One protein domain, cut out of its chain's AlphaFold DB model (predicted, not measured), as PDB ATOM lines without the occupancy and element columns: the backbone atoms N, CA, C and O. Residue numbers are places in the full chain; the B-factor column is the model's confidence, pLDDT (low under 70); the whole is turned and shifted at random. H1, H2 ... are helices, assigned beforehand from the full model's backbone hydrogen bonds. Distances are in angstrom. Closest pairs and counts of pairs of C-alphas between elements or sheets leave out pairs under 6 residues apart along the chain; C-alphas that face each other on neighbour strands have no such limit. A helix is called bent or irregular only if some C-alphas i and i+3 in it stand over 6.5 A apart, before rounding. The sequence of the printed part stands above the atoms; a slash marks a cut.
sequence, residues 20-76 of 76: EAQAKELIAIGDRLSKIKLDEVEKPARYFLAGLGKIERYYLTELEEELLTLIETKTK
ATOM      1  N   GLU A  20     163.690 119.436 158.851       72.06
ATOM      2  CA  GLU A  20     162.996 118.421 159.670       72.06
ATOM      3  C   GLU A  20     161.611 118.878 160.161       72.06
ATOM      4  O   GLU A  20     160.683 118.077 160.245       72.06
ATOM      5  N   ALA A  21     161.459 120.170 160.467       71.88
ATOM      6  CA  ALA A  21     160.183 120.761 160.858       71.88
ATOM      7  C   ALA A  21     159.131 120.689 159.735       71.88
ATOM      8  O   ALA A  21     157.990 120.313 159.987       71.88
ATOM      9  N   GLN A  22     159.533 120.962 158.493       72.38
ATOM     10  CA  GLN A  22     158.666 120.947 157.311       72.38
ATOM     11  C   GLN A  22     158.265 119.518 156.931       72.38
ATOM     12  O   GLN A  22     157.124 119.265 156.556       72.38
ATOM     13  N   ALA A  23     159.187 118.561 157.079       76.75
ATOM     14  CA  ALA A  23     158.888 117.148 156.869       76.75
ATOM     15  C   ALA A  23     157.848 116.636 157.881       76.75
ATOM     16  O   ALA A  23     156.920 115.923 157.505       76.75
ATOM     17  N   LYS A  24     157.966 117.032 159.156       79.75
ATOM     18  CA  LYS A  24     156.986 116.687 160.200       79.75
ATOM     19  C   LYS A  24     155.612 117.286 159.918       79.75
ATOM     20  O   LYS A  24     154.612 116.599 160.102       79.75
ATOM     21  N   GLU A  25     155.566 118.533 159.463       80.19
ATOM     22  CA  GLU A  25     154.320 119.221 159.121       80.19
ATOM     23  C   GLU A  25     153.613 118.549 157.938       80.19
ATOM     24  O   GLU A  25     152.431 118.219 158.026       80.19
ATOM     25  N   LEU A  26     154.364 118.213 156.885       81.88
ATOM     26  CA  LEU A  26     153.845 117.481 155.732       81.88
ATOM     27  C   LEU A  26     153.284 116.105 156.124       81.88
ATOM     28  O   LEU A  26     152.201 115.731 155.673       81.88
ATOM     29  N   ILE A  27     153.999 115.360 156.976       83.56
ATOM     30  CA  ILE A  27     153.536 114.060 157.485       83.56
ATOM     31  C   ILE A  27     152.254 114.235 158.304       83.56
ATOM     32  O   ILE A  27     151.294 113.504 158.083       83.56
ATOM     33  N   ALA A  28     152.195 115.228 159.195       85.69
ATOM     34  CA  ALA A  28     151.014 115.484 160.016       85.69
ATOM     35  C   ALA A  28     149.779 115.836 159.169       85.69
ATOM     36  O   ALA A  28     148.685 115.333 159.435       85.69
ATOM     37  N   ILE A  29     149.945 116.658 158.127       84.75
ATOM     38  CA  ILE A  29     148.874 116.979 157.174       84.75
ATOM     39  C   ILE A  29     148.456 115.720 156.401       84.75
ATOM     40  O   ILE A  29     147.264 115.445 156.274       84.75
ATOM     41  N   GLY A  30     149.414 114.918 155.929       84.69
ATOM     42  CA  GLY A  30     149.141 113.652 155.244       84.69
ATOM     43  C   GLY A  30     148.354 112.663 156.108       84.69
ATOM     44  O   GLY A  30     147.346 112.112 155.661       84.69
ATOM     45  N   ASP A  31     148.751 112.498 157.370       86.75
ATOM     46  CA  ASP A  31     148.072 111.639 158.340       86.75
ATOM     47  C   ASP A  31     146.634 112.097 158.597       86.75
ATOM     48  O   ASP A  31     145.729 111.270 158.729       86.75
ATOM     49  N   ARG A  32     146.398 113.408 158.648       87.25
ATOM     50  CA  ARG A  32     145.057 113.990 158.791       87.25
ATOM     51  C   ARG A  32     144.187 113.720 157.575       87.25
ATOM     52  O   ARG A  32     143.104 113.153 157.709       87.25
ATOM     53  N   LEU A  33     144.699 114.026 156.385       84.38
ATOM     54  CA  LEU A  33     144.004 113.781 155.122       84.38
ATOM     55  C   LEU A  33     143.664 112.296 154.936       84.38
ATOM     56  O   LEU A  33     142.575 111.978 154.464       84.38
ATOM     57  N   SER A  34     144.544 111.385 155.368       84.00
ATOM     58  CA  SER A  34     144.322 109.935 155.266       84.00
ATOM     59  C   SER A  34     143.116 109.426 156.068       84.00
ATOM     60  O   SER A  34     142.547 108.386 155.737       84.00
ATOM     61  N   LYS A  35     142.706 110.157 157.113       84.88
ATOM     62  CA  LYS A  35     141.557 109.809 157.961       84.88
ATOM     63  C   LYS A  35     140.227 110.281 157.374       84.88
ATOM     64  O   LYS A  35     139.178 109.837 157.835       84.88
ATOM     65  N   ILE A  36     140.254 111.165 156.376       82.75
ATOM     66  CA  ILE A  36     139.050 111.700 155.741       82.75
ATOM     67  C   ILE A  36     138.539 110.684 154.723       82.75
ATOM     68  O   ILE A  36     139.165 110.424 153.694       82.75
ATOM     69  N   LYS A  37     137.356 110.128 154.981       78.62
ATOM     70  CA  LYS A  37     136.678 109.261 154.019       78.62
ATOM     71  C   LYS A  37     136.017 110.100 152.937       78.62
ATOM     72  O   LYS A  37     135.001 110.749 153.173       78.62
ATOM     73  N   LEU A  38     136.566 110.039 151.726       72.44
ATOM     74  CA  LEU A  38     136.068 110.795 150.573       72.44
ATOM     75  C   LEU A  38     134.586 110.526 150.258       72.44
ATOM     76  O   LEU A  38     133.902 111.405 149.738       72.44
ATOM     77  N   ASP A  39     134.069 109.347 150.595       73.12
ATOM     78  CA  ASP A  39     132.680 108.956 150.337       73.12
ATOM     79  C   ASP A  39     131.663 109.700 151.211       73.12
ATOM     80  O   ASP A  39     130.532 109.913 150.782       73.12
ATOM     81  N   GLU A  40     132.089 110.156 152.389       70.62
ATOM     82  CA  GLU A  40     131.249 110.820 153.392       70.62
ATOM     83  C   GLU A  40     131.335 112.360 153.301       70.62
ATOM     84  O   GLU A  40     130.544 113.064 153.925       70.62
ATOM     85  N   VAL A  41     132.248 112.906 152.482       77.12
ATOM     86  CA  VAL A  41     132.397 114.358 152.279       77.12
ATOM     87  C   VAL A  41     131.593 114.896 151.101       77.12
ATOM     88  O   VAL A  41     131.598 114.355 149.990       77.12
ATOM     89  N   GLU A  42     130.968 116.050 151.340       80.44
ATOM     90  CA  GLU A  42     130.220 116.801 150.342       80.44
ATOM     91  C   GLU A  42     131.098 117.243 149.159       80.44
ATOM     92  O   GLU A  42     132.313 117.444 149.256       80.44
ATOM     93  N   LYS A  43     130.456 117.458 148.007       81.44
ATOM     94  CA  LYS A  43     131.120 117.843 146.754       81.44
ATOM     95  C   LYS A  43     132.062 119.063 146.890       81.44
ATOM     96  O   LYS A  43     133.150 118.998 146.319       81.44
ATOM     97  N   PRO A  44     131.724 120.140 147.633       81.75
ATOM     98  CA  PRO A  44     132.632 121.273 147.842       81.75
ATOM     99  C   PRO A  44     133.906 120.901 148.613       81.75
ATOM    100  O   PRO A  44     134.994 121.323 148.228       81.75
ATOM    101  N   ALA A  45     133.793 120.054 149.640       81.75
ATOM    102  CA  ALA A  45     134.936 119.576 150.415       81.75
ATOM    103  C   ALA A  45     135.885 118.732 149.551       81.75
ATOM    104  O   ALA A  45     137.099 118.898 149.617       81.75
ATOM    105  N   ARG A  46     135.349 117.903 148.645       83.12
ATOM    106  CA  ARG A  46     136.174 117.169 147.669       83.12
ATOM    107  C   ARG A  46     136.964 118.099 146.749       83.12
ATOM    108  O   ARG A  46     138.128 117.824 146.473       83.12
ATOM    109  N   TYR A  47     136.361 119.194 146.279       85.44
ATOM    110  CA  TYR A  47     137.077 120.181 145.462       85.44
ATOM    111  C   TYR A  47     138.175 120.895 146.245       85.44
ATOM    112  O   TYR A  47     139.250 121.117 145.695       85.44
ATOM    113  N   PHE A  48     137.926 121.210 147.514       86.56
ATOM    114  CA  PHE A  48     138.931 121.791 148.397       86.56
ATOM    115  C   PHE A  48     140.119 120.841 148.613       86.56
ATOM    116  O   PHE A  48     141.256 121.228 148.362       86.56
ATOM    117  N   LEU A  49     139.864 119.573 148.958       84.19
ATOM    118  CA  LEU A  49     140.908 118.552 149.134       84.19
ATOM    119  C   LEU A  49     141.698 118.306 147.838       84.19
ATOM    120  O   LEU A  49     142.923 118.196 147.856       84.19
ATOM    121  N   ALA A  50     141.016 118.281 146.688       85.44
ATOM    122  CA  ALA A  50     141.669 118.200 145.383       85.44
ATOM    123  C   ALA A  50     142.491 119.459 145.053       85.44
ATOM    124  O   ALA A  50     143.471 119.375 144.317       85.44
ATOM    125  N   GLY A  51     142.081 120.618 145.572       84.94
ATOM    126  CA  GLY A  51     142.837 121.864 145.524       84.94
ATOM    127  C   GLY A  51     144.122 121.755 146.332       84.94
ATOM    128  O   GLY A  51     145.185 121.974 145.762       84.94
ATOM    129  N   LEU A  52     144.031 121.322 147.596       84.38
ATOM    130  CA  LEU A  52     145.180 121.103 148.482       84.38
ATOM    131  C   LEU A  52     146.217 120.157 147.865       84.38
ATOM    132  O   LEU A  52     147.405 120.453 147.889       84.38
ATOM    133  N   GLY A  53     145.775 119.067 147.230       80.81
ATOM    134  CA  GLY A  53     146.675 118.112 146.572       80.81
ATOM    135  C   GLY A  53     147.425 118.655 145.346       80.81
ATOM    136  O   GLY A  53     148.364 118.016 144.880       80.81
ATOM    137  N   LYS A  54     147.030 119.815 144.805       82.38
ATOM    138  CA  LYS A  54     147.726 120.486 143.692       82.38
ATOM    139  C   LYS A  54     148.724 121.539 144.160       82.38
ATOM    140  O   LYS A  54     149.412 122.121 143.326       82.38
ATOM    141  N   ILE A  55     148.765 121.835 145.456       82.62
ATOM    142  CA  ILE A  55     149.640 122.871 145.988       82.62
ATOM    143  C   ILE A  55     150.989 122.245 146.336       82.62
ATOM    144  O   ILE A  55     151.069 121.329 147.145       82.62
ATOM    145  N   GLU A  56     152.068 122.778 145.769       72.75
ATOM    146  CA  GLU A  56     153.442 122.330 146.043       72.75
ATOM    147  C   GLU A  56     154.023 122.949 147.333       72.75
ATOM    148  O   GLU A  56     155.214 123.251 147.412       72.75
ATOM    149  N   ARG A  57     153.186 123.183 148.353       79.50
ATOM    150  CA  ARG A  57     153.607 123.755 149.643       79.50
ATOM    151  C   ARG A  57     153.385 122.770 150.784       79.50
ATOM    152  O   ARG A  57     152.438 121.995 150.763       79.50
ATOM    153  N   TYR A  58     154.261 122.827 151.782       75.06
ATOM    154  CA  TYR A  58     154.306 121.891 152.912       75.06
ATOM    155  C   TYR A  58     153.513 122.356 154.147       75.06
ATOM    156  O   TYR A  58     153.567 121.694 155.176       75.06
ATOM    157  N   TYR A  59     152.797 123.480 154.053       79.75
ATOM    158  CA  TYR A  59     152.033 124.077 155.151       79.75
ATOM    159  C   TYR A  59     150.618 124.450 154.699       79.75
ATOM    160  O   TYR A  59     150.378 124.750 153.524       79.75
ATOM    161  N   LEU A  60     149.683 124.470 155.644       83.69
ATOM    162  CA  LEU A  60     148.335 124.984 155.425       83.69
ATOM    163  C   LEU A  60     148.285 126.455 155.840       83.69
ATOM    164  O   LEU A  60     148.910 126.871 156.813       83.69
ATOM    165  N   THR A  61     147.563 127.267 155.076       86.94
ATOM    166  CA  THR A  61     147.206 128.619 155.527       86.94
ATOM    167  C   THR A  61     146.161 128.534 156.639       86.94
ATOM    168  O   THR A  61     145.451 127.536 156.732       86.94
ATOM    169  N   GLU A  62     146.019 129.581 157.456       87.75
ATOM    170  CA  GLU A  62     145.037 129.599 158.557       87.75
ATOM    171  C   GLU A  62     143.621 129.225 158.084       87.75
ATOM    172  O   GLU A  62     142.966 128.377 158.683       87.75
ATOM    173  N   LEU A  63     143.189 129.764 156.938       86.06
ATOM    174  CA  LEU A  63     141.888 129.440 156.348       86.06
ATOM    175  C   LEU A  63     141.776 127.963 155.941       86.06
ATOM    176  O   LEU A  63     140.722 127.348 156.085       86.06
ATOM    177  N   GLU A  64     142.844 127.388 155.392       86.38
ATOM    178  CA  GLU A  64     142.844 125.982 154.983       86.38
ATOM    179  C   GLU A  64     142.839 125.038 156.174       86.38
ATOM    180  O   GLU A  64     142.195 123.995 156.114       86.38
ATOM    181  N   GLU A  65     143.525 125.418 157.245       87.62
ATOM    182  CA  GLU A  65     143.539 124.701 158.511       87.62
ATOM    183  C   GLU A  65     142.139 124.687 159.149       87.62
ATOM    184  O   GLU A  65     141.649 123.632 159.567       87.62
ATOM    185  N   GLU A  66     141.440 125.827 159.146       89.50
ATOM    186  CA  GLU A  66     140.050 125.927 159.607       89.50
ATOM    187  C   GLU A  66     139.097 125.077 158.757       89.50
ATOM    188  O   GLU A  66     138.270 124.332 159.293       89.50
ATOM    189  N   LEU A  67     139.226 125.144 157.428       86.50
ATOM    190  CA  LEU A  67     138.408 124.355 156.506       86.50
ATOM    191  C   LEU A  67     138.678 122.855 156.642       86.50
ATOM    192  O   LEU A  67     137.732 122.066 156.642       86.50
ATOM    193  N   LEU A  68     139.941 122.452 156.794       86.81
ATOM    194  CA  LEU A  68     140.309 121.057 157.014       86.81
ATOM    195  C   LEU A  68     139.721 120.546 158.331       86.81
ATOM    196  O   LEU A  68     139.092 119.492 158.342       86.81
ATOM    197  N   THR A  69     139.817 121.332 159.404       87.88
ATOM    198  CA  THR A  69     139.224 121.000 160.709       87.88
ATOM    199  C   THR A  69     137.699 120.873 160.623       87.88
ATOM    200  O   THR A  69     137.099 119.954 161.190       87.88
ATOM    201  N   LEU A  70     137.036 121.759 159.874       86.88
ATOM    202  CA  LEU A  70     135.596 121.666 159.637       86.88
ATOM    203  C   LEU A  70     135.236 120.375 158.890       86.88
ATOM    204  O   LEU A  70     134.280 119.698 159.258       86.88
ATOM    205  N   ILE A  71     136.010 120.002 157.870       85.69
ATOM    206  CA  ILE A  71     135.807 118.746 157.145       85.69
ATOM    207  C   ILE A  71     136.010 117.554 158.088       85.69
ATOM    208  O   ILE A  71     135.144 116.685 158.169       85.69
ATOM    209  N   GLU A  72     137.090 117.534 158.867       84.38
ATOM    210  CA  GLU A  72     137.377 116.473 159.839       84.38
ATOM    211  C   GLU A  72     136.247 116.307 160.869       84.38
ATOM    212  O   GLU A  72     135.867 115.184 161.183       84.38
ATOM    213  N   THR A  73     135.659 117.402 161.360       83.19
ATOM    214  CA  THR A  73     134.528 117.345 162.310       83.19
ATOM    215  C   THR A  73     133.213 116.893 161.681       83.19
ATOM    216  O   THR A  73     132.370 116.342 162.382       83.19
ATOM    217  N   LYS A  74     133.021 117.113 160.376       75.38
ATOM    218  CA  LYS A  74     131.828 116.672 159.636       75.38
ATOM    219  C   LYS A  74     131.905 115.217 159.174       75.38
ATOM    220  O   LYS A  74     130.860 114.623 158.932       75.38
ATOM    221  N   THR A  75     133.112 114.668 159.053       66.00
ATOM    222  CA  THR A  75     133.373 113.290 158.590       66.00
ATOM    223  C   THR A  75     133.610 112.308 159.752       66.00
ATOM    224  O   THR A  75     134.090 111.197 159.536       66.00
ATOM    225  N   LYS A  76     133.340 112.730 160.993       55.44
ATOM    226  CA  LYS A  76     133.526 111.957 162.228       55.44
ATOM    227  C   LYS A  76     132.180 111.546 162.808       55.44
ATOM    228  O   LYS A  76     132.105 110.406 163.316       55.44
TER     229      LYS A  76
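AT A GLANCE: This is residues 20 to 76 of the 76 residues of a protein of Crocosphaera watsonii WH 0003 (UniProt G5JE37). Two helices, H1 and H2, run in nearly opposite directions with an offset along the long axis, and a third helix, H3, slants over one side of the gap between them. H1, the longest helix, makes one end of the long axis with its first residues, H2 begins at the other end with Lys 43 and runs back toward the level of H1's last residues, and H3 is near H1 and close to H2 but not clearly touching it. The printed part has 57 residues with three named helices, in the order H1, H2, H3, and no named strand. The class is all helix, with 38 of the 57 printed residues in the helices. The whole is compact, with a radius of gyration of the C-alphas of 11.1 A, and its outline is elongated, spanning 33 by 19 by 17 A.

IN THESE COORDINATES: H1 holds residues 20 to 34 and measures 21.0 A from first to last C-alpha, beginning at C-alpha 20 at (162.996, 118.421, 159.670). H2 holds residues 43 to 52 and measures 14.5 A, with C-alpha 43 at (131.120, 117.843, 146.754). H3 holds residues 62 to 74 and measures 18.5 A, ending at C-alpha 74 at (131.828, 116.672, 159.636). No helix is bent or irregular.

HOW THE PARTS SIT: H1 is near H3, with no pair of C-alphas within 8 A but 8 pairs within 10 A. H3 and H2 are close but not clearly touching, with 1 pair of C-alphas within 8 A. Their closest C-alphas are those of Ala 45 and Ile 71, 6.8 A apart. H2 and H3 run opposite ways at a steep tilt of 43 degrees, and their centres are 11.4 A apart. H1 and H2 are only just apart, with their closest C-alphas at 8.3 A. In H1, H2 and H3 every O i to N i+4 pair is within hydrogen-bond range.

THE WHOLE: The two C-alphas farthest apart in the domain are those of Glu 20 and Lys 43, at 34.4 A, and the first and last printed C-alphas, those of Glu 20 and Lys 76, are 30.3 A apart. The printed part has no cut. The link from H1 to H2 has 8 residues and the link from H2 to H3 has 9, and both are short but not tight. Residue 76 is the last residue of the chain. The mean pLDDT of the printed part is 81.3, and the model's confidence is low, under 70, at residues 75 to 76.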